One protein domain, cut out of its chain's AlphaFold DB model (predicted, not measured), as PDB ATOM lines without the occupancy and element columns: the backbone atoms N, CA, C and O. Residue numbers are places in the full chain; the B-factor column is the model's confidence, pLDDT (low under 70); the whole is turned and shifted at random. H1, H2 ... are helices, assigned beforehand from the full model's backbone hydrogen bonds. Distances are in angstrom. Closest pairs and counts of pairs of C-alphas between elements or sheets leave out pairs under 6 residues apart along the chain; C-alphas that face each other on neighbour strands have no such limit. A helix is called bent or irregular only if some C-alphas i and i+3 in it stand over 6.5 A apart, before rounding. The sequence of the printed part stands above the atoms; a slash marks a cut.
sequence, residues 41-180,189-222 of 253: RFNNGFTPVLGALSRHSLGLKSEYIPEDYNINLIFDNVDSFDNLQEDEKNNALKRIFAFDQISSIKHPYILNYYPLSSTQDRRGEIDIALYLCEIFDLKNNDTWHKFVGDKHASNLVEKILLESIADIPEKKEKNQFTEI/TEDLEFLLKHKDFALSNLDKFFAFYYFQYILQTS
ATOM      1  N   ARG A  41     140.103 203.201 112.378       82.88
ATOM      2  CA  ARG A  41     138.682 202.844 112.522       82.88
ATOM      3  C   ARG A  41     137.742 203.806 111.797       82.88
ATOM      4  O   ARG A  41     136.569 203.489 111.659       82.88
ATOM      5  N   PHE A  42     138.260 204.941 111.319       85.38
ATOM      6  CA  PHE A  42     137.500 205.982 110.616       85.38
ATOM      7  C   PHE A  42     136.328 206.553 111.431       85.38
ATOM      8  O   PHE A  42     135.312 206.949 110.867       85.38
ATOM      9  N   ASN A  43     136.463 206.628 112.762       84.50
ATOM     10  CA  ASN A  43     135.433 207.215 113.632       84.50
ATOM     11  C   ASN A  43     135.133 208.679 113.258       84.50
ATOM     12  O   ASN A  43     133.991 209.113 113.347       84.50
ATOM     13  N   ASN A  44     136.154 209.405 112.791       82.06
ATOM     14  CA  ASN A  44     136.063 210.784 112.306       82.06
ATOM     15  C   ASN A  44     135.993 210.856 110.766       82.06
ATOM     16  O   ASN A  44     136.389 211.851 110.162       82.06
ATOM     17  N   GLY A  45     135.555 209.775 110.111       88.50
ATOM     18  CA  GLY A  45     135.557 209.661 108.656       88.50
ATOM     19  C   GLY A  45     136.969 209.651 108.062       88.50
ATOM     20  O   GLY A  45     137.911 209.131 108.665       88.50
ATOM     21  N   PHE A  46     137.104 210.207 106.855       93.06
ATOM     22  CA  PHE A  46     138.375 210.286 106.123       93.06
ATOM     23  C   PHE A  46     139.125 211.612 106.348       93.06
ATOM     24  O   PHE A  46     140.249 211.778 105.880       93.06
ATOM     25  N   THR A  47     138.535 212.546 107.096       91.94
ATOM     26  CA  THR A  47     139.092 213.877 107.379       91.94
ATOM     27  C   THR A  47     140.494 213.834 108.006       91.94
ATOM     28  O   THR A  47     141.367 214.553 107.516       91.94
ATOM     29  N   PRO A  48     140.785 212.968 109.004       94.06
ATOM     30  CA  PRO A  48     142.139 212.851 109.556       94.06
ATOM     31  C   PRO A  48     143.186 212.434 108.518       94.06
ATOM     32  O   PRO A  48     144.300 212.962 108.485       94.06
ATOM     33  N   VAL A  49     142.806 211.505 107.634       96.00
ATOM     34  CA  VAL A  49     143.663 211.031 106.544       96.00
ATOM     35  C   VAL A  49     143.914 212.160 105.554       96.00
ATOM     36  O   VAL A  49     145.059 212.367 105.170       96.00
ATOM     37  N   LEU A  50     142.880 212.923 105.186       95.94
ATOM     38  CA  LEU A  50     143.003 214.068 104.283       95.94
ATOM     39  C   LEU A  50     143.972 215.129 104.826       95.94
ATOM     40  O   LEU A  50     144.796 215.644 104.073       95.94
ATOM     41  N   GLY A  51     143.932 215.408 106.132       95.81
ATOM     42  CA  GLY A  51     144.883 216.330 106.752       95.81
ATOM     43  C   GLY A  51     146.324 215.833 106.677       95.81
ATOM     44  O   GLY A  51     147.220 216.568 106.261       95.81
ATOM     45  N   ALA A  52     146.556 214.564 107.023       96.44
ATOM     46  CA  ALA A  52     147.886 213.962 106.925       96.44
ATOM     47  C   ALA A  52     148.386 213.879 105.475       96.44
ATOM     48  O   ALA A  52     149.569 214.098 105.227       96.44
ATOM     49  N   LEU A  53     147.487 213.612 104.526       96.88
ATOM     50  CA  LEU A  53     147.756 213.564 103.090       96.88
ATOM     51  C   LEU A  53     148.239 214.927 102.586       96.88
ATOM     52  O   LEU A  53     149.313 215.026 101.992       96.88
ATOM     53  N   SER A  54     147.477 215.975 102.902       96.88
ATOM     54  CA  SER A  54     147.788 217.365 102.574       96.88
ATOM     55  C   SER A  54     149.161 217.769 103.113       96.88
ATOM     56  O   SER A  54     150.052 218.129 102.343       96.88
ATOM     57  N   ARG A  55     149.397 217.577 104.416       96.69
ATOM     58  CA  ARG A  55     150.688 217.889 105.048       96.69
ATOM     59  C   ARG A  55     151.847 217.119 104.421       96.69
ATOM     60  O   ARG A  55     152.870 217.716 104.097       96.69
ATOM     61  N   HIS A  56     151.689 215.811 104.221       96.56
ATOM     62  CA  HIS A  56     152.760 214.977 103.683       96.56
ATOM     63  C   HIS A  56     153.146 215.362 102.252       96.56
ATOM     64  O   HIS A  56     154.334 215.347 101.921       96.56
ATOM     65  N   SER A  57     152.160 215.698 101.413       96.31
ATOM     66  CA  SER A  57     152.411 216.137 100.035       96.31
ATOM     67  C   SER A  57     153.284 217.396  99.994       96.31
ATOM     68  O   SER A  57     154.286 217.419  99.288       96.31
ATOM     69  N   LEU A  58     153.012 218.356 100.884       95.81
ATOM     70  CA  LEU A  58     153.767 219.603 101.034       95.81
ATOM     71  C   LEU A  58     155.109 219.444 101.779       95.81
ATOM     72  O   LEU A  58     155.810 220.429 101.995       95.81
ATOM     73  N   GLY A  59     155.486 218.235 102.211       94.88
ATOM     74  CA  GLY A  59     156.717 218.002 102.985       94.88
ATOM     75  C   GLY A  59     156.648 218.439 104.457       94.88
ATOM     76  O   GLY A  59     157.679 218.531 105.132       94.88
ATOM     77  N   LEU A  60     155.442 218.680 104.971       95.38
ATOM     78  CA  LEU A  60     155.181 219.055 106.359       95.38
ATOM     79  C   LEU A  60     155.058 217.814 107.256       95.38
ATOM     80  O   LEU A  60     154.841 216.690 106.794       95.38
ATOM     81  N   LYS A  61     155.167 218.010 108.573       95.19
ATOM     82  CA  LYS A  61     154.937 216.956 109.573       95.19
ATOM     83  C   LYS A  61     153.525 216.370 109.432       95.19
ATOM     84  O   LYS A  61     152.539 217.045 109.701       95.19
ATOM     85  N   SER A  62     153.423 215.083 109.096       93.50
ATOM     86  CA  SER A  62     152.132 214.392 108.920       93.50
ATOM     87  C   SER A  62     151.300 214.320 110.209       93.50
ATOM     88  O   SER A  62     150.068 214.348 110.156       93.50
ATOM     89  N   GLU A  63     151.960 214.241 111.368       93.69
ATOM     90  CA  GLU A  63     151.309 214.237 112.681       93.69
ATOM     91  C   GLU A  63     150.934 215.654 113.122       93.69
ATOM     92  O   GLU A  63     151.813 216.487 113.351       93.69
ATOM     93  N   TYR A  64     149.629 215.871 113.277       93.19
ATOM     94  CA  TYR A  64     149.023 217.080 113.823       93.19
ATOM     95  C   TYR A  64     147.869 216.663 114.737       93.19
ATOM     96  O   TYR A  64     147.009 215.884 114.313       93.19
ATOM     97  N   ILE A  65     147.872 217.124 115.981       91.38
ATOM     98  CA  ILE A  65     146.844 216.830 116.990       91.38
ATOM     99  C   ILE A  65     146.166 218.132 117.440       91.38
ATOM    100  O   ILE A  65     146.741 219.201 117.248       91.38
ATOM    101  N   PRO A  66     144.950 218.091 118.017       88.69
ATOM    102  CA  PRO A  66     144.244 219.306 118.436       88.69
ATOM    103  C   PRO A  66     145.060 220.214 119.368       88.69
ATOM    104  O   PRO A  66     144.916 221.429 119.323       88.69
ATOM    105  N   GLU A  67     145.945 219.637 120.182       89.00
ATOM    106  CA  GLU A  67     146.840 220.358 121.089       89.00
ATOM    107  C   GLU A  67     147.915 221.185 120.363       89.00
ATOM    108  O   GLU A  67     148.461 222.116 120.951       89.00
ATOM    109  N   ASP A  68     148.208 220.881 119.093       89.81
ATOM    110  CA  ASP A  68     149.115 221.673 118.256       89.81
ATOM    111  C   ASP A  68     148.450 222.981 117.768       89.81
ATOM    112  O   ASP A  68     149.129 223.870 117.247       89.81
ATOM    113  N   TYR A  69     147.124 223.120 117.903       90.81
ATOM    114  CA  TYR A  69     146.399 224.328 117.515       90.81
ATOM    115  C   TYR A  69     146.438 225.384 118.621       90.81
ATOM    116  O   TYR A  69     145.884 225.199 119.706       90.81
ATOM    117  N   ASN A  70     147.044 226.535 118.326       90.56
ATOM    118  CA  ASN A  70     147.156 227.640 119.269       90.56
ATOM    119  C   ASN A  70     146.287 228.832 118.849       90.56
ATOM    120  O   ASN A  70     146.703 229.667 118.047       90.56
ATOM    121  N   ILE A  71     145.095 228.934 119.440       90.06
ATOM    122  CA  ILE A  71     144.175 230.052 119.193       90.06
ATOM    123  C   ILE A  71     144.692 231.394 119.726       90.06
ATOM    124  O   ILE A  71     144.294 232.436 119.218       90.06
ATOM    125  N   ASN A  72     145.590 231.392 120.717       90.06
ATOM    126  CA  ASN A  72     146.068 232.637 121.321       90.06
ATOM    127  C   ASN A  72     146.832 233.498 120.308       90.06
ATOM    128  O   ASN A  72     146.722 234.713 120.358       90.06
ATOM    129  N   LEU A  73     147.486 232.881 119.316       90.50
ATOM    130  CA  LEU A  73     148.127 233.617 118.221       90.50
ATOM    131  C   LEU A  73     147.130 234.484 117.435       90.50
ATOM    132  O   LEU A  73     147.477 235.557 116.962       90.50
ATOM    133  N   ILE A  74     145.873 234.043 117.329       89.00
ATOM    134  CA  ILE A  74     144.793 234.812 116.697       89.00
ATOM    135  C   ILE A  74     144.368 235.978 117.588       89.00
ATOM    136  O   ILE A  74     144.085 237.061 117.088       89.00
ATOM    137  N   PHE A  75     144.321 235.774 118.906       89.38
ATOM    138  CA  PHE A  75     143.989 236.839 119.854       89.38
ATOM    139  C   PHE A  75     145.054 237.938 119.873       89.38
ATOM    140  O   PHE A  75     144.699 239.115 119.939       89.38
ATOM    141  N   ASP A  76     146.325 237.547 119.772       88.06
ATOM    142  CA  ASP A  76     147.479 238.449 119.792       88.06
ATOM    143  C   ASP A  76     147.611 239.255 118.488       88.06
ATOM    144  O   ASP A  76     148.035 240.406 118.518       88.06
ATOM    145  N   ASN A  77     147.220 238.677 117.347       87.50
ATOM    146  CA  ASN A  77     147.302 239.330 116.035       87.50
ATOM    147  C   ASN A  77     146.110 240.235 115.696       87.50
ATOM    148  O   ASN A  77     146.145 240.947 114.690       87.50
ATOM    149  N   VAL A  78     145.031 240.188 116.480       85.44
ATOM    150  CA  VAL A  78     143.847 241.024 116.262       85.44
ATOM    151  C   VAL A  78     143.814 242.122 117.316       85.44
ATOM    152  O   VAL A  78     143.490 241.877 118.482       85.44
ATOM    153  N   ASP A  79     144.102 243.349 116.889       80.62
ATOM    154  CA  ASP A  79     144.028 244.526 117.750       80.62
ATOM    155  C   ASP A  79     142.592 244.764 118.245       80.62
ATOM    156  O   ASP A  79     141.611 244.639 117.500       80.62
ATOM    157  N   SER A  80     142.459 245.121 119.522       72.50
ATOM    158  CA  SER A  80     141.212 245.662 120.060       72.50
ATOM    159  C   SER A  80     141.026 247.103 119.573       72.50
ATOM    160  O   SER A  80     141.950 247.913 119.603       72.50
ATOM    161  N   PHE A  81     139.818 247.441 119.115       68.25
ATOM    162  CA  PHE A  81     139.451 248.835 118.849       68.25
ATOM    163  C   PHE A  81     138.961 249.511 120.133       68.25
ATOM    164  O   PHE A  81     138.344 248.864 120.987       68.25
ATOM    165  N   ASP A  82     139.208 250.820 120.235       58.19
ATOM    166  CA  ASP A  82     138.859 251.651 121.390       58.19
ATOM    167  C   ASP A  82     137.416 251.389 121.870       58.19
ATOM    168  O   ASP A  82     136.449 251.590 121.130       58.19
ATOM    169  N   ASN A  83     137.305 250.971 123.141       66.38
ATOM    170  CA  ASN A  83     136.106 250.608 123.922       66.38
ATOM    171  C   ASN A  83     135.682 249.127 123.972       66.38
ATOM    172  O   ASN A  83     134.744 248.830 124.714       66.38
ATOM    173  N   LEU A  84     136.338 248.192 123.275       73.94
ATOM    174  CA  LEU A  84     136.061 246.761 123.475       73.94
ATOM    175  C   LEU A  84     136.978 246.176 124.561       73.94
ATOM    176  O   LEU A  84     138.197 246.308 124.477       73.94
ATOM    177  N   GLN A  85     136.412 245.504 125.567       82.25
ATOM    178  CA  GLN A  85     137.235 244.782 126.543       82.25
ATOM    179  C   GLN A  85     137.909 243.575 125.870       82.25
ATOM    180  O   GLN A  85     137.284 242.863 125.083       82.25
ATOM    181  N   GLU A  86     139.174 243.316 126.208       83.12
ATOM    182  CA  GLU A  86     139.955 242.185 125.673       83.12
ATOM    183  C   GLU A  86     139.238 240.833 125.848       83.12
ATOM    184  O   GLU A  86     139.217 240.003 124.939       83.12
ATOM    185  N   ASP A  87     138.543 240.632 126.970       86.00
ATOM    186  CA  ASP A  87     137.772 239.409 127.218       86.00
ATOM    187  C   ASP A  87     136.595 239.241 126.243       86.00
ATOM    188  O   ASP A  87     136.292 238.127 125.801       86.00
ATOM    189  N   GLU A  88     135.926 240.332 125.863       85.88
ATOM    190  CA  GLU A  88     134.837 240.300 124.881       85.88
ATOM    191  C   GLU A  88     135.370 239.992 123.477       85.88
ATOM    192  O   GLU A  88     134.790 239.158 122.773       85.88
ATOM    193  N   LYS A  89     136.520 240.580 123.109       87.69
ATOM    194  CA  LYS A  89     137.244 240.281 121.861       87.69
ATOM    195  C   LYS A  89     137.575 238.794 121.772       87.69
ATOM    196  O   LYS A  89     137.194 238.123 120.810       87.69
ATOM    197  N   ASN A  90     138.238 238.264 122.796       89.62
ATOM    198  CA  ASN A  90     138.722 236.887 122.814       89.62
ATOM    199  C   ASN A  90     137.562 235.889 122.782       89.62
ATOM    200  O   ASN A  90     137.622 234.882 122.076       89.62
ATOM    201  N   ASN A  91     136.453 236.193 123.461       89.56
ATOM    202  CA  ASN A  91     135.241 235.383 123.382       89.56
ATOM    203  C   ASN A  91     134.613 235.384 121.979       89.56
ATOM    204  O   ASN A  91     134.160 234.334 121.516       89.56
ATOM    205  N   ALA A  92     134.589 236.527 121.286       87.56
ATOM    206  CA  ALA A  92     134.089 236.612 119.915       87.56
ATOM    207  C   ALA A  92     134.985 235.841 118.932       87.56
ATOM    208  O   ALA A  92     134.488 235.007 118.175       87.56
ATOM    209  N   LEU A  93     136.303 236.046 119.000       89.62
ATOM    210  CA  LEU A  93     137.279 235.336 118.169       89.62
ATOM    211  C   LEU A  93     137.235 233.827 118.419       89.62
ATOM    212  O   LEU A  93     137.236 233.049 117.470       89.62
ATOM    213  N   LYS A  94     137.086 233.395 119.676       91.25
ATOM    214  CA  LYS A  94     136.936 231.978 120.022       91.25
ATOM    215  C   LYS A  94     135.713 231.336 119.376       91.25
ATOM    216  O   LYS A  94     135.785 230.186 118.973       91.25
ATOM    217  N   ARG A  95     134.596 232.052 119.227       89.12
ATOM    218  CA  ARG A  95     133.398 231.500 118.563       89.12
ATOM    219  C   ARG A  95     133.596 231.249 117.069       89.12
ATOM    220  O   ARG A  95     132.888 230.419 116.514       89.12
ATOM    221  N   ILE A  96     134.521 231.965 116.434       88.25
ATOM    222  CA  ILE A  96     134.765 231.890 114.988       88.25
ATOM    223  C   ILE A  96     135.943 230.957 114.686       88.25
ATOM    224  O   ILE A  96     135.874 230.143 113.771       88.25
ATOM    225  N   PHE A  97     137.011 231.066 115.474       91.00
ATOM    226  CA  PHE A  97     138.298 230.427 115.221       91.00
ATOM    227  C   PHE A  97     138.651 229.346 116.248       91.00
ATOM    228  O   PHE A  97     139.803 228.918 116.318       91.00
ATOM    229  N   ALA A  98     137.704 228.887 117.072       88.88
ATOM    230  CA  ALA A  98     137.934 227.667 117.838       88.88
ATOM    231  C   ALA A  98     138.230 226.499 116.896       88.88
ATOM    232  O   ALA A  98     137.772 226.451 115.755       88.88
ATOM    233  N   PHE A  99     139.023 225.557 117.391       86.12
ATOM    234  CA  PHE A  99     139.532 224.444 116.605       86.12
ATOM    235  C   PHE A  99     138.435 223.614 115.918       86.12
ATOM    236  O   PHE A  99     138.572 223.210 114.771       86.12
ATOM    237  N   ASP A 100     137.314 223.393 116.599       85.62
ATOM    238  CA  ASP A 100     136.139 222.711 116.056       85.62
ATOM    239  C   ASP A 100     135.429 223.525 114.956       85.62
ATOM    240  O   ASP A 100     134.767 222.955 114.090       85.62
ATOM    241  N   GLN A 101     135.617 224.846 114.943       87.00
ATOM    242  CA  GLN A 101     134.977 225.776 114.015       87.00
ATOM    243  C   GLN A 101     135.806 226.056 112.758       87.00
ATOM    244  O   GLN A 101     135.218 226.378 111.726       87.00
ATOM    245  N   ILE A 102     137.136 225.875 112.784       85.38
ATOM    246  CA  ILE A 102     138.004 226.219 111.636       85.38
ATOM    247  C   ILE A 102     137.609 225.483 110.352       85.38
ATOM    248  O   ILE A 102     137.761 226.023 109.264       85.38
ATOM    249  N   SER A 103     137.046 224.276 110.464       82.81
ATOM    250  CA  SER A 103     136.559 223.502 109.314       82.81
ATOM    251  C   SER A 103     135.394 224.167 108.566       82.81
ATOM    252  O   SER A 103     135.188 223.888 107.386       82.81
ATOM    253  N   SER A 104     134.661 225.071 109.224       86.06
ATOM    254  CA  SER A 104     133.590 225.868 108.618       86.06
ATOM    255  C   SER A 104     134.130 226.980 107.719       86.06
ATOM    256  O   SER A 104     133.419 227.468 106.838       86.06
ATOM    257  N   ILE A 105     135.389 227.378 107.918       87.25
ATOM    258  CA  ILE A 105     136.080 228.309 107.035       87.25
ATOM    259  C   ILE A 105     136.490 227.494 105.806       87.25
ATOM    260  O   ILE A 105     137.332 226.601 105.866       87.25
ATOM    261  N   LYS A 106     135.839 227.753 104.672       87.00
ATOM    262  CA  LYS A 106     136.033 226.984 103.438       87.00
ATOM    263  C   LYS A 106     137.292 227.429 102.699       87.00
ATOM    264  O   LYS A 106     137.215 227.997 101.613       87.00
ATOM    265  N   HIS A 107     138.457 227.168 103.283       92.81
ATOM    266  CA  HIS A 107     139.744 227.500 102.685       92.81
ATOM    267  C   HIS A 107     140.640 226.253 102.530       92.81
ATOM    268  O   HIS A 107     140.862 225.554 103.516       92.81
ATOM    269  N   PRO A 108     141.197 225.972 101.334       93.75
ATOM    270  CA  PRO A 108     142.059 224.820 101.061       93.75
ATOM    271  C   PRO A 108     143.214 224.628 102.030       93.75
ATOM    272  O   PRO A 108     143.434 223.514 102.498       93.75
ATOM    273  N   TYR A 109     143.891 225.709 102.415       94.62
ATOM    274  CA  TYR A 109     144.990 225.640 103.380       94.62
ATOM    275  C   TYR A 109     144.610 225.004 104.721       94.62
ATOM    276  O   TYR A 109     145.454 224.413 105.393       94.62
ATOM    277  N   ILE A 110     143.337 225.106 105.120       93.25
ATOM    278  CA  ILE A 110     142.846 224.600 106.408       93.25
ATOM    279  C   ILE A 110     142.862 223.074 106.447       93.25
ATOM    280  O   ILE A 110     142.971 222.500 107.529       93.25
ATOM    281  N   LEU A 111     142.861 222.404 105.288       94.38
ATOM    282  CA  LEU A 111     143.051 220.955 105.209       94.38
ATOM    283  C   LEU A 111     144.328 220.524 105.947       94.38
ATOM    284  O   LEU A 111     144.319 219.509 106.642       94.38
ATOM    285  N   ASN A 112     145.394 221.333 105.897       95.19
ATOM    286  CA  ASN A 112     146.646 221.059 106.608       95.19
ATOM    287  C   ASN A 112     146.484 221.016 108.134       95.19
ATOM    288  O   ASN A 112     147.315 220.414 108.803       95.19
ATOM    289  N   TYR A 113     145.420 221.588 108.690       93.88
ATOM    290  CA  TYR A 113     145.170 221.677 110.131       93.88
ATOM    291  C   TYR A 113     144.121 220.674 110.621       93.88
ATOM    292  O   TYR A 113     143.788 220.645 111.805       93.88
ATOM    293  N   TYR A 114     143.616 219.804 109.740       93.31
ATOM    294  CA  TYR A 114     142.748 218.708 110.159       93.31
ATOM    295  C   TYR A 114     143.532 217.710 111.026       93.31
ATOM    296  O   TYR A 114     144.558 217.178 110.580       93.31
ATOM    297  N   PRO A 115     143.083 217.454 112.266       93.44
ATOM    298  CA  PRO A 115     143.835 216.653 113.217       93.44
ATOM    299  C   PRO A 115     143.745 215.172 112.892       93.44
ATOM    300  O   PRO A 115     142.767 214.681 112.325       93.44
ATOM    301  N   LEU A 116     144.750 214.445 113.359       92.88
ATOM    302  CA  LEU A 116     144.658 213.008 113.534       92.88
ATOM    303  C   LEU A 116     143.760 212.654 114.722       92.88
ATOM    304  O   LEU A 116     143.528 213.461 115.624       92.88
ATOM    305  N   SER A 117     143.290 211.411 114.753       88.62
ATOM    306  CA  SER A 117     142.611 210.881 115.933       88.62
ATOM    307  C   SER A 117     143.537 210.911 117.160       88.62
ATOM    308  O   SER A 117     144.726 210.609 117.077       88.62
ATOM    309  N   SER A 118     142.987 211.210 118.338       79.62
ATOM    310  CA  SER A 118     143.740 211.225 119.606       79.62
ATOM    311  C   SER A 118     144.127 209.825 120.111       79.62
ATOM    312  O   SER A 118     144.905 209.674 121.053       79.62
ATOM    313  N   THR A 119     143.589 208.774 119.491       83.38
ATOM    314  CA  THR A 119     143.837 207.370 119.829       83.38
ATOM    315  C   THR A 119     145.015 206.785 119.037       83.38
ATOM    316  O   THR A 119     145.625 207.433 118.187       83.38
ATOM    317  N   GLN A 120     145.358 205.517 119.294       83.06
ATOM    318  CA  GLN A 120     146.413 204.810 118.551       83.06
ATOM    319  C   GLN A 120     146.097 204.624 117.050       83.06
ATOM    320  O   GLN A 120     147.016 204.391 116.262       83.06
ATOM    321  N   ASP A 121     144.836 204.813 116.649       83.88
ATOM    322  CA  ASP A 121     144.347 204.754 115.269       83.88
ATOM    323  C   ASP A 121     145.083 205.729 114.332       83.88
ATOM    324  O   ASP A 121     145.199 205.455 113.135       83.88
ATOM    325  N   ARG A 122     145.646 206.822 114.876       88.88
ATOM    326  CA  ARG A 122     146.417 207.839 114.138       88.88
ATOM    327  C   ARG A 122     147.532 207.272 113.276       88.88
ATOM    328  O   ARG A 122     147.852 207.810 112.221       88.88
ATOM    329  N   ARG A 123     148.135 206.162 113.709       90.00
ATOM    330  CA  ARG A 123     149.205 205.513 112.949       90.00
ATOM    331  C   ARG A 123     148.677 204.930 111.639       90.00
ATOM    332  O   ARG A 123     149.331 205.056 110.609       90.00
ATOM    333  N   GLY A 124     147.499 204.313 111.687       90.94
ATOM    334  CA  GLY A 124     146.799 203.822 110.506       90.94
ATOM    335  C   GLY A 124     146.373 204.961 109.588       90.94
ATOM    336  O   GLY A 124     146.530 204.844 108.380       90.94
ATOM    337  N   GLU A 125     145.892 206.072 110.150       94.19
ATOM    338  CA  GLU A 125     145.503 207.257 109.374       94.19
ATOM    339  C   GLU A 125     146.691 207.837 108.588       94.19
ATOM    340  O   GLU A 125     146.566 208.076 107.386       94.19
ATOM    341  N   ILE A 126     147.862 207.970 109.229       94.56
ATOM    342  CA  ILE A 126     149.105 208.391 108.560       94.56
ATOM    343  C   ILE A 126     149.507 207.390 107.471       94.56
ATOM    344  O   ILE A 126     149.789 207.801 106.351       94.56
ATOM    345  N   ASP A 127     149.528 206.084 107.754       93.81
ATOM    346  CA  ASP A 127     149.935 205.083 106.755       93.81
ATOM    347  C   ASP A 127     149.007 205.100 105.522       93.81
ATOM    348  O   ASP A 127     149.490 204.962 104.400       93.81
ATOM    349  N   ILE A 128     147.696 205.318 105.698       95.62
ATOM    350  CA  ILE A 128     146.755 205.470 104.575       95.62
ATOM    351  C   ILE A 128     147.056 206.745 103.782       95.62
ATOM    352  O   ILE A 128     147.059 206.703 102.553       95.62
ATOM    353  N   ALA A 129     147.343 207.860 104.458       96.19
ATOM    354  CA  ALA A 129     147.724 209.104 103.796       96.19
ATOM    355  C   ALA A 129     149.008 208.933 102.968       96.19
ATOM    356  O   ALA A 129     149.040 209.287 101.796       96.19
ATOM    357  N   LEU A 130     150.046 208.316 103.534       95.44
ATOM    358  CA  LEU A 130     151.290 208.021 102.818       95.44
ATOM    359  C   LEU A 130     151.054 207.111 101.603       95.44
ATOM    360  O   LEU A 130     151.644 207.322 100.546       95.44
ATOM    361  N   TYR A 131     150.183 206.111 101.743       95.75
ATOM    362  CA  TYR A 131     149.804 205.215 100.652       95.75
ATOM    363  C   TYR A 131     149.106 205.958  99.507       95.75
ATOM    364  O   TYR A 131     149.478 205.786  98.350       95.75
ATOM    365  N   LEU A 132     148.138 206.820  99.820       96.12
ATOM    366  CA  LEU A 132     147.434 207.625  98.820       96.12
ATOM    367  C   LEU A 132     148.325 208.689  98.172       96.12
ATOM    368  O   LEU A 132     148.212 208.908  96.970       96.12
ATOM    369  N   CYS A 133     149.227 209.309  98.937       95.44
ATOM    370  CA  CYS A 133     150.232 210.226  98.400       95.44
ATOM    371  C   CYS A 133     151.095 209.557  97.327       95.44
ATOM    372  O   CYS A 133     151.413 210.207  96.338       95.44
ATOM    373  N   GLU A 134     151.457 208.283  97.520       94.38
ATOM    374  CA  GLU A 134     152.194 207.509  96.517       94.38
ATOM    375  C   GLU A 134     151.332 207.229  95.286       94.38
ATOM    376  O   GLU A 134     151.757 207.494  94.169       94.38
ATOM    377  N   ILE A 135     150.104 206.734  95.491       93.81
ATOM    378  CA  ILE A 135     149.195 206.374  94.393       93.81
ATOM    379  C   ILE A 135     148.929 207.562  93.473       93.81
ATOM    380  O   ILE A 135     148.900 207.409  92.261       93.81
ATOM    381  N   PHE A 136     148.682 208.741  94.029       94.56
ATOM    382  CA  PHE A 136     148.338 209.926  93.242       94.56
ATOM    383  C   PHE A 136     149.552 210.781  92.863       94.56
ATOM    384  O   PHE A 136     149.367 211.868  92.317       94.56
ATOM    385  N   ASP A 137     150.766 210.331  93.197       93.69
ATOM    386  CA  ASP A 137     152.010 211.096  93.070       93.69
ATOM    387  C   ASP A 137     151.873 212.550  93.564       93.69
ATOM    388  O   ASP A 137     152.305 213.518  92.936       93.69
ATOM    389  N   LEU A 138     151.214 212.730  94.717       95.25
ATOM    390  CA  LEU A 138     150.793 214.062  95.172       95.25
ATOM    391  C   LEU A 138     151.968 214.994  95.459       95.25
ATOM    392  O   LEU A 138     151.791 216.201  95.389       95.25
ATOM    393  N   LYS A 139     153.155 214.447  95.747       93.00
ATOM    394  CA  LYS A 139     154.384 215.229  95.961       93.00
ATOM    395  C   LYS A 139     154.884 215.933  94.705       93.00
ATOM    396  O   LYS A 139     155.613 216.912  94.825       93.00
ATOM    397  N   ASN A 140     154.545 215.421  93.528       93.81
ATOM    398  CA  ASN A 140     154.919 216.024  92.252       93.81
ATOM    399  C   ASN A 140     153.699 216.632  91.538       93.81
ATOM    400  O   ASN A 140     153.810 217.083  90.401       93.81
ATOM    401  N   ASN A 141     152.531 216.659  92.193       94.94
ATOM    402  CA  ASN A 141     151.299 217.176  91.616       94.94
ATOM    403  C   ASN A 141     151.147 218.680  91.901       94.94
ATOM    404  O   ASN A 141     150.685 219.098  92.966       94.94
ATOM    405  N   ASP A 142     151.501 219.499  90.912       95.25
ATOM    406  CA  ASP A 142     151.444 220.961  91.009       95.25
ATOM    407  C   ASP A 142     150.036 221.501  91.280       95.25
ATOM    408  O   ASP A 142     149.879 222.474  92.019       95.25
ATOM    409  N   THR A 143     149.002 220.905  90.682       95.62
ATOM    410  CA  THR A 143     147.612 221.351  90.856       95.62
ATOM    411  C   THR A 143     147.160 221.133  92.295       95.62
ATOM    412  O   THR A 143     146.591 222.032  92.914       95.62
ATOM    413  N   TRP A 144     147.479 219.965  92.853       97.00
ATOM    414  CA  TRP A 144     147.234 219.649  94.251       97.00
ATOM    415  C   TRP A 144     147.999 220.593  95.181       97.00
ATOM    416  O   TRP A 144     147.386 221.207  96.051       97.00
ATOM    417  N   HIS A 145     149.302 220.790  94.961       96.88
ATOM    418  CA  HIS A 145     150.119 221.697  95.770       96.88
ATOM    419  C   HIS A 145     149.619 223.139  95.744       96.88
ATOM    420  O   HIS A 145     149.538 223.772  96.795       96.88
ATOM    421  N   LYS A 146     149.235 223.652  94.570       96.06
ATOM    422  CA  LYS A 146     148.628 224.985  94.446       96.06
ATOM    423  C   LYS A 146     147.326 225.088  95.222       96.06
ATOM    424  O   LYS A 146     147.056 226.141  95.777       96.06
ATOM    425  N   PHE A 147     146.537 224.017  95.263       96.50
ATOM    426  CA  PHE A 147     145.291 223.989  96.013       96.50
ATOM    427  C   PHE A 147     145.549 223.960  97.522       96.50
ATOM    428  O   PHE A 147     145.164 224.885  98.226       96.50
ATOM    429  N   VAL A 148     146.229 222.935  98.043       96.19
ATOM    430  CA  VAL A 148     146.397 222.770  99.498       96.19
ATOM    431  C   VAL A 148     147.424 223.714 100.124       96.19
ATOM    432  O   VAL A 148     147.397 223.936 101.335       96.19
ATOM    433  N   GLY A 149     148.333 224.262  99.321       94.44
ATOM    434  CA  GLY A 149     149.321 225.263  99.717       94.44
ATOM    435  C   GLY A 149     148.877 226.704  99.466       94.44
ATOM    436  O   GLY A 149     149.662 227.615  99.722       94.44
ATOM    437  N   ASP A 150     147.655 226.927  98.968       94.06
ATOM    438  CA  ASP A 150     147.119 228.270  98.742       94.06
ATOM    439  C   ASP A 150     147.106 229.052 100.061       94.06
ATOM    440  O   ASP A 150     146.511 228.593 101.024       94.06
ATOM    441  N   LYS A 151     147.748 230.219 100.127       91.81
ATOM    442  CA  LYS A 151     147.686 231.138 101.282       91.81
ATOM    443  C   LYS A 151     146.957 232.446 100.929       91.81
ATOM    444  O   LYS A 151     147.052 233.422 101.668       91.81
ATOM    445  N   HIS A 152     146.259 232.503  99.793       92.31
ATOM    446  CA  HIS A 152     145.564 233.703  99.344       92.31
ATOM    447  C   HIS A 152     144.199 233.865 100.028       92.31
ATOM    448  O   HIS A 152     143.236 233.159  99.733       92.31
ATOM    449  N   ALA A 153     144.072 234.890 100.869       89.75
ATOM    450  CA  ALA A 153     142.798 235.244 101.485       89.75
ATOM    451  C   ALA A 153     141.870 235.995 100.513       89.75
ATOM    452  O   ALA A 153     142.242 237.010  99.928       89.75
ATOM    453  N   SER A 154     140.621 235.543 100.396       88.75
ATOM    454  CA  SER A 154     139.556 236.229  99.648       88.75
ATOM    455  C   SER A 154     138.715 237.175 100.513       88.75
ATOM    456  O   SER A 154     138.024 238.049  99.994       88.75
ATOM    457  N   ASN A 155     138.751 237.000 101.836       90.50
ATOM    458  CA  ASN A 155     137.969 237.775 102.793       90.50
ATOM    459  C   ASN A 155     138.723 237.974 104.118       90.50
ATOM    460  O   ASN A 155     139.761 237.359 104.360       90.50
ATOM    461  N   LEU A 156     138.187 238.837 104.986       89.06
ATOM    462  CA  LEU A 156     138.823 239.199 106.256       89.06
ATOM    463  C   LEU A 156     138.984 238.007 107.214       89.06
ATOM    464  O   LEU A 156     140.002 237.920 107.890       89.06
ATOM    465  N   VAL A 157     138.017 237.087 107.263       89.88
ATOM    466  CA  VAL A 157     138.071 235.913 108.153       89.88
ATOM    467  C   VAL A 157     139.203 234.980 107.734       89.88
ATOM    468  O   VAL A 157     139.992 234.556 108.574       89.88
ATOM    469  N   GLU A 158     139.318 234.705 106.431       91.62
ATOM    470  CA  GLU A 158     140.442 233.946 105.873       91.62
ATOM    471  C   GLU A 158     141.768 234.656 106.151       91.62
ATOM    472  O   GLU A 158     142.718 234.010 106.578       91.62
ATOM    473  N   LYS A 159     141.823 235.983 105.977       91.44
ATOM    474  CA  LYS A 159     143.038 236.769 106.217       91.44
ATOM    475  C   LYS A 159     143.514 236.654 107.666       91.44
ATOM    476  O   LYS A 159     144.659 236.280 107.891       91.44
ATOM    477  N   ILE A 160     142.621 236.900 108.629       90.62
ATOM    478  CA  ILE A 160     142.930 236.803 110.063       90.62
ATOM    479  C   ILE A 160     143.452 235.406 110.402       90.62
ATOM    480  O   ILE A 160     144.473 235.282 111.075       90.62
ATOM    481  N   LEU A 161     142.779 234.354 109.925       91.19
ATOM    482  CA  LEU A 161     143.198 232.983 110.202       91.19
ATOM    483  C   LEU A 161     144.576 232.679 109.604       91.19
ATOM    484  O   LEU A 161     145.438 232.165 110.310       91.19
ATOM    485  N   LEU A 162     144.784 232.971 108.319       91.56
ATOM    486  CA  LEU A 162     146.008 232.609 107.598       91.56
ATOM    487  C   LEU A 162     147.238 233.374 108.094       91.56
ATOM    488  O   LEU A 162     148.331 232.819 108.077       91.56
ATOM    489  N   GLU A 163     147.065 234.616 108.549       91.19
ATOM    490  CA  GLU A 163     148.148 235.426 109.121       91.19
ATOM    491  C   GLU A 163     148.475 235.038 110.573       91.19
ATOM    492  O   GLU A 163     149.563 235.345 111.057       91.19
ATOM    493  N   SER A 164     147.560 234.352 111.265       90.06
ATOM    494  CA  SER A 164     147.680 234.083 112.705       90.06
ATOM    495  C   SER A 164     147.879 232.626 113.082       90.06
ATOM    496  O   SER A 164     148.291 232.328 114.201       90.06
ATOM    497  N   ILE A 165     147.574 231.694 112.186       89.69
ATOM    498  CA  ILE A 165     147.748 230.277 112.467       89.69
ATOM    499  C   ILE A 165     149.236 229.904 112.459       89.69
ATOM    500  O   ILE A 165     149.998 230.340 111.600       89.69
ATOM    501  N   ALA A 166     149.656 229.077 113.418       91.31
ATOM    502  CA  ALA A 166     151.037 228.611 113.482       91.31
ATOM    503  C   ALA A 166     151.409 227.801 112.229       91.31
ATOM    504  O   ALA A 166     150.634 226.955 111.764       91.31
ATOM    505  N   ASP A 167     152.618 228.012 111.713       91.56
ATOM    506  CA  ASP A 167     153.156 227.164 110.655       91.56
ATOM    507  C   ASP A 167     153.446 225.753 111.190       91.56
ATOM    508  O   ASP A 167     153.940 225.554 112.304       91.56
ATOM    509  N   ILE A 168     153.142 224.749 110.369       93.56
ATOM    510  CA  ILE A 168     153.432 223.348 110.676       93.56
ATOM    511  C   ILE A 168     154.891 223.077 110.295       93.56
ATOM    512  O   ILE A 168     155.287 223.393 109.174       93.56
ATOM    513  N   PRO A 169     155.708 222.473 111.176       93.88
ATOM    514  CA  PRO A 169     157.119 222.262 110.890       93.88
ATOM    515  C   PRO A 169     157.320 221.303 109.713       93.88
ATOM    516  O   PRO A 169     156.620 220.292 109.577       93.88
ATOM    517  N   GLU A 170     158.336 221.582 108.901       94.50
ATOM    518  CA  GLU A 170     158.785 220.671 107.853       94.50
ATOM    519  C   GLU A 170     159.322 219.366 108.449       94.50
ATOM    520  O   GLU A 170     160.036 219.350 109.459       94.50
ATOM    521  N   LYS A 171     159.011 218.243 107.801       91.69
ATOM    522  CA  LYS A 171     159.548 216.941 108.193       91.69
ATOM    523  C   LYS A 171     159.643 216.027 106.983       91.69
ATOM    524  O   LYS A 171     158.644 215.557 106.449       91.69
ATOM    525  N   LYS A 172     160.876 215.683 106.607       79.50
ATOM    526  CA  LYS A 172     161.128 214.694 105.553       79.50
ATOM    527  C   LYS A 172     160.784 213.293 106.050       79.50
ATOM    528  O   LYS A 172     161.603 212.613 106.666       79.50
ATOM    529  N   GLU A 173     159.563 212.856 105.772       82.19
ATOM    530  CA  GLU A 173     159.128 211.487 106.021       82.19
ATOM    531  C   GLU A 173     159.362 210.616 104.785       82.19
ATOM    532  O   GLU A 173     158.955 210.947 103.666       82.19
ATOM    533  N   LYS A 174     160.042 209.482 104.986       84.44
ATOM    534  CA  LYS A 174     160.252 208.495 103.930       84.44
ATOM    535  C   LYS A 174     158.944 207.754 103.662       84.44
ATOM    536  O   LYS A 174     158.416 207.107 104.566       84.44
ATOM    537  N   ASN A 175     158.479 207.793 102.416       89.31
ATOM    538  CA  ASN A 175     157.400 206.928 101.969       89.31
ATOM    539  C   ASN A 175     157.963 205.540 101.630       89.31
ATOM    540  O   ASN A 175     159.003 205.424 100.984       89.31
ATOM    541  N   GLN A 176     157.322 204.493 102.136       90.94
ATOM    542  CA  GLN A 176     157.702 203.094 101.893       90.94
ATOM    543  C   GLN A 176     156.631 202.349 101.094       90.94
ATOM    544  O   GLN A 176     156.777 201.152 100.849       90.94
ATOM    545  N   PHE A 177     155.519 203.014 100.784       93.69
ATOM    546  CA  PHE A 177     154.457 202.417 100.001       93.69
ATOM    547  C   PHE A 177     154.862 202.334  98.535       93.69
ATOM    548  O   PHE A 177     155.686 203.108  98.067       93.69
ATOM    549  N   THR A 178     154.332 201.338  97.836       90.88
ATOM    550  CA  THR A 178     154.536 201.178  96.398       90.88
ATOM    551  C   THR A 178     153.255 200.648  95.768       90.88
ATOM    552  O   THR A 178     152.552 199.823  96.363       90.88
ATOM    553  N   GLU A 179     152.943 201.150  94.579       88.44
ATOM    554  CA  GLU A 179     151.806 200.733  93.766       88.44
ATOM    555  C   GLU A 179     152.236 199.632  92.786       88.44
ATOM    556  O   GLU A 179     153.326 199.673  92.224       88.44
ATOM    557  N   ILE A 180     151.368 198.639  92.568       89.38
ATOM    558  CA  ILE A 180     151.573 197.597  91.541       89.38
ATOM    559  C   ILE A 180     150.628 197.747  90.346       89.38
ATOM    560  O   ILE A 180     150.801 197.083  89.328       89.38
ATOM    561  N   THR A 189     143.989 211.060  87.994       91.75
ATOM    562  CA  THR A 189     144.627 212.378  87.974       91.75
ATOM    563  C   THR A 189     143.684 213.407  87.368       91.75
ATOM    564  O   THR A 189     143.498 214.472  87.951       91.75
ATOM    565  N   GLU A 190     143.026 213.068  86.257       93.75
ATOM    566  CA  GLU A 190     142.049 213.937  85.595       93.75
ATOM    567  C   GLU A 190     140.838 214.213  86.497       93.75
ATOM    568  O   GLU A 190     140.403 215.360  86.616       93.75
ATOM    569  N   ASP A 191     140.343 213.192  87.201       95.00
ATOM    570  CA  ASP A 191     139.249 213.336  88.160       95.00
ATOM    571  C   ASP A 191     139.631 214.247  89.330       95.00
ATOM    572  O   ASP A 191     138.831 215.089  89.752       95.00
ATOM    573  N   LEU A 192     140.852 214.096  89.863       95.81
ATOM    574  CA  LEU A 192     141.350 214.960  90.930       95.81
ATOM    575  C   LEU A 192     141.443 216.405  90.433       95.81
ATOM    576  O   LEU A 192     140.922 217.310  91.078       95.81
ATOM    577  N   GLU A 193     142.053 216.639  89.274       94.31
ATOM    578  CA  GLU A 193     142.153 217.981  88.697       94.31
ATOM    579  C   GLU A 193     140.780 218.603  88.439       94.31
ATOM    580  O   GLU A 193     140.568 219.782  88.732       94.31
ATOM    581  N   PHE A 194     139.827 217.822  87.926       94.44
ATOM    582  CA  PHE A 194     138.454 218.268  87.735       94.44
ATOM    583  C   PHE A 194     137.799 218.666  89.060       94.44
ATOM    584  O   PHE A 194     137.197 219.739  89.146       94.44
ATOM    585  N   LEU A 195     137.959 217.846  90.101       95.19
ATOM    586  CA  LEU A 195     137.441 218.131  91.436       95.19
ATOM    587  C   LEU A 195     138.001 219.457  91.973       95.19
ATOM    588  O   LEU A 195     137.235 220.303  92.437       95.19
ATOM    589  N   LEU A 196     139.317 219.667  91.857       95.50
ATOM    590  CA  LEU A 196     140.019 220.840  92.387       95.50
ATOM    591  C   LEU A 196     139.663 222.158  91.677       95.50
ATOM    592  O   LEU A 196     139.830 223.223  92.273       95.50
ATOM    593  N   LYS A 197     139.114 222.125  90.450       93.25
ATOM    594  CA  LYS A 197     138.643 223.336  89.740       93.25
ATOM    595  C   LYS A 197     137.539 224.082  90.493       93.25
ATOM    596  O   LYS A 197     137.393 225.291  90.327       93.25
ATOM    597  N   HIS A 198     136.763 223.381  91.317       91.75
ATOM    598  CA  HIS A 198     135.643 223.952  92.059       91.75
ATOM    599  C   HIS A 198     135.905 223.893  93.568       91.75
ATOM    600  O   HIS A 198     135.490 222.946  94.232       91.75
ATOM    601  N   LYS A 199     136.546 224.938  94.115       90.81
ATOM    602  CA  LYS A 199     136.981 225.059  95.526       90.81
ATOM    603  C   LYS A 199     135.978 224.491  96.540       90.81
ATOM    604  O   LYS A 199     136.303 223.551  97.258       90.81
ATOM    605  N   ASP A 200     134.751 225.009  96.578       90.06
ATOM    606  CA  ASP A 200     133.750 224.587  97.573       90.06
ATOM    607  C   ASP A 200     133.314 223.126  97.417       90.06
ATOM    608  O   ASP A 200     133.078 222.421  98.406       90.06
ATOM    609  N   PHE A 201     133.203 222.670  96.169       92.19
ATOM    610  CA  PHE A 201     132.829 221.299  95.856       92.19
ATOM    611  C   PHE A 201     133.955 220.327  96.226       92.19
ATOM    612  O   PHE A 201     133.672 219.285  96.819       92.19
ATOM    613  N   ALA A 202     135.214 220.697  95.965       93.81
ATOM    614  CA  ALA A 202     136.393 219.944  96.375       93.81
ATOM    615  C   ALA A 202     136.453 219.786  97.897       93.81
ATOM    616  O   ALA A 202     136.469 218.664  98.395       93.81
ATOM    617  N   LEU A 203     136.392 220.889  98.651       92.31
ATOM    618  CA  LEU A 203     136.480 220.853 100.117       92.31
ATOM    619  C   LEU A 203     135.403 219.973 100.759       92.31
ATOM    620  O   LEU A 203     135.650 219.331 101.774       92.31
ATOM    621  N   SER A 204     134.226 219.902 100.140       91.81
ATOM    622  CA  SER A 204     133.104 219.104 100.639       91.81
ATOM    623  C   SER A 204     133.170 217.617 100.258       91.81
ATOM    624  O   SER A 204     132.371 216.832 100.775       91.81
ATOM    625  N   ASN A 205     134.039 217.224  99.316       94.19
ATOM    626  CA  ASN A 205     134.028 215.880  98.719       94.19
ATOM    627  C   ASN A 205     135.397 215.205  98.579       94.19
ATOM    628  O   ASN A 205     135.436 214.034  98.201       94.19
ATOM    629  N   LEU A 206     136.506 215.882  98.891       95.44
ATOM    630  CA  LEU A 206     137.844 215.279  98.866       95.44
ATOM    631  C   LEU A 206     137.938 214.044  99.774       95.44
ATOM    632  O   LEU A 206     138.595 213.065  99.426       95.44
ATOM    633  N   ASP A 207     137.228 214.056 100.901       93.81
ATOM    634  CA  ASP A 207     137.093 212.915 101.803       93.81
ATOM    635  C   ASP A 207     136.536 211.671 101.085       93.81
ATOM    636  O   ASP A 207     137.123 210.591 101.147       93.81
ATOM    637  N   LYS A 208     135.431 211.833 100.348       94.81
ATOM    638  CA  LYS A 208     134.761 210.767  99.591       94.81
ATOM    639  C   LYS A 208     135.584 210.340  98.388       94.81
ATOM    640  O   LYS A 208     135.667 209.146  98.117       94.81
ATOM    641  N   PHE A 209     136.195 211.299  97.696       96.38
ATOM    642  CA  PHE A 209     137.061 211.057  96.549       96.38
ATOM    643  C   PHE A 209     138.209 210.115  96.921       96.38
ATOM    644  O   PHE A 209     138.340 209.026  96.358       96.38
ATOM    645  N   PHE A 210     138.991 210.483  97.938       96.88
ATOM    646  CA  PHE A 210     140.113 209.660  98.367       96.88
ATOM    647  C   PHE A 210     139.662 208.359  99.029       96.88
ATOM    648  O   PHE A 210     140.305 207.335  98.815       96.88
ATOM    649  N   ALA A 211     138.546 208.346  99.766       95.69
ATOM    650  CA  ALA A 211     137.995 207.107 100.314       95.69
ATOM    651  C   ALA A 211     137.578 206.115  99.212       95.69
ATOM    652  O   ALA A 211     137.834 204.915  99.337       95.69
ATOM    653  N   PHE A 212     136.967 206.603  98.129       94.75
ATOM    654  CA  PHE A 212     136.587 205.786  96.979       94.75
ATOM    655  C   PHE A 212     137.817 205.184  96.303       94.75
ATOM    656  O   PHE A 212     137.909 203.962  96.178       94.75
ATOM    657  N   TYR A 213     138.789 206.018  95.932       95.19
ATOM    658  CA  TYR A 213     140.000 205.543  95.271       95.19
ATOM    659  C   TYR A 213     140.825 204.626  96.167       95.19
ATOM    660  O   TYR A 213     141.268 203.576  95.709       95.19
ATOM    661  N   TYR A 214     140.940 204.943  97.457       95.38
ATOM    662  CA  TYR A 214     141.536 204.053  98.445       95.38
ATOM    663  C   TYR A 214     140.898 202.661  98.393       95.38
ATOM    664  O   TYR A 214     141.594 201.659  98.244       95.38
ATOM    665  N   PHE A 215     139.569 202.583  98.447       94.06
ATOM    666  CA  PHE A 215     138.855 201.312  98.389       94.06
ATOM    667  C   PHE A 215     139.099 200.549  97.076       94.06
ATOM    668  O   PHE A 215     139.398 199.352  97.117       94.06
ATOM    669  N   GLN A 216     139.034 201.229  95.926       93.81
ATOM    670  CA  GLN A 216     139.288 200.614  94.617       93.81
ATOM    671  C   GLN A 216     140.705 200.046  94.515       93.81
ATOM    672  O   GLN A 216     140.893 198.896  94.114       93.81
ATOM    673  N   TYR A 217     141.698 200.823  94.945       94.62
ATOM    674  CA  TYR A 217     143.102 200.438  94.921       94.62
ATOM    675  C   TYR A 217     143.388 199.225  95.802       94.62
ATOM    676  O   TYR A 217     144.051 198.281  95.363       94.62
ATOM    677  N   ILE A 218     142.835 199.198  97.016       94.62
ATOM    678  CA  ILE A 218     142.946 198.051  97.919       94.62
ATOM    679  C   ILE A 218     142.353 196.789  97.281       94.62
ATOM    680  O   ILE A 218     142.996 195.733  97.306       94.62
ATOM    681  N   LEU A 219     141.148 196.876  96.709       94.31
ATOM    682  CA  LEU A 219     140.485 195.730  96.089       94.31
ATOM    683  C   LEU A 219     141.259 195.211  94.879       94.31
ATOM    684  O   LEU A 219     141.575 194.023  94.821       94.31
ATOM    685  N   GLN A 220     141.604 196.087  93.936       94.44
ATOM    686  CA  GLN A 220     142.310 195.681  92.722       94.44
ATOM    687  C   GLN A 220     143.707 195.144  93.026       94.44
ATOM    688  O   GLN A 220     144.109 194.134  92.446       94.44
ATOM    689  N   THR A 221     144.426 195.748  93.978       93.62
ATOM    690  CA  THR A 221     145.714 195.220  94.454       93.62
ATOM    691  C   THR A 221     145.523 193.813  95.015       93.62
ATOM    692  O   THR A 221     146.268 192.902  94.660       93.62
ATOM    693  N   SER A 222     144.488 193.599  95.831       93.44
ATOM    694  CA  SER A 222     144.195 192.282  96.407       93.44
ATOM    695  C   SER A 222     143.871 191.236  95.336       93.44
ATOM    696  O   SER A 222     144.402 190.133  95.397       93.44
TER     697      SER A 222
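Overview. This is residues 41 to 180 and 189 to 222 of the 253 residues of the protein "DNA phosphorothioation-dependent restriction protein DptG" of Mammaliicoccus sciuri (UniProt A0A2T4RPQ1). What does the model look like? It is an elongated body of two lobes: in the larger, the long kinked helix H9 runs along one side and H1, H4, H5, H6 and H8 make up the rest, while the smaller holds H2, H3 and H7. Residues 165 to 180, with no named element, run back from the smaller lobe along the larger one. What is it made of? The printed part has 174 residues with nine named helices, H1 to H9 in chain order, and no named strand; it is all helix, its helices mostly crossed, and compact, with a radius of gyration of the C-alphas of 17.3 A and spans of 65 by 35 by 27 A.

Along the chain. Where is the longest helix? H9, residues 199 to 222, measures 33.6 A and ends at C-alpha 222 (144.195, 192.282, 96.407). It has a kink of 51 degrees near residue 206 and is irregular, with C-alphas 204 and 207 7.5 A apart. Where are the others? H1, residues 47 to 57, begins at C-alpha 47 (139.092, 213.877, 107.379) and measures 15.4 A; H5, residues 122 to 135, 20.0 A; H3, residues 86 to 97, 15.8 A. H2 is residues 72 to 77, H4 108 to 113, H6 142 to 148, H7 156 to 164 and H8 189 to 196.

Arrangement. What touches H9? H8 and H9 form a helical hairpin at a shallow tilt of 26 degrees, opposite ways; H9 touches H8 with residues 201 to 206 alone, closest at C-alphas 195 and 202, 5.4 A. With residues 206 to 210 alone it touches H1, about perpendicular at 87 degrees, closest at C-alphas 47 and 207, 6.0 A. What else meets the hub, H1? H5 touches it at C-alphas 53 and 129, 4.5 A, and H4 at C-alphas 51 and 112, 5.0 A. H6 touches H4 at C-alphas 109 and 148, 5.0 A. And the smaller lobe? H2 touches H7 at C-alphas 74 and 164, 5.0 A, and H3 at C-alphas 75 and 90, 6.0 A; H4 and H7 are near each other. How do the backbones run? Every O i to N i+4 pair is within hydrogen-bond range in H1, H2, H5, H6, H7 and H8, against 7 of 8 in H3, 18 of 20 in H9 and 0 of 2 in H4, where 3 of 3 O i to N i+3 pairs are.

Size, cuts and confidence. How large is it? The C-alphas farthest apart, of Asn 83 and Ser 222, are 65.0 A apart. Where is it broken or unsure? Residues 181 to 188 are not printed, and C-alphas 180 and 189 are 16.7 A apart across the cut; H1 to H2 is a long link. Residues 81 to 83 have a pLDDT under 70.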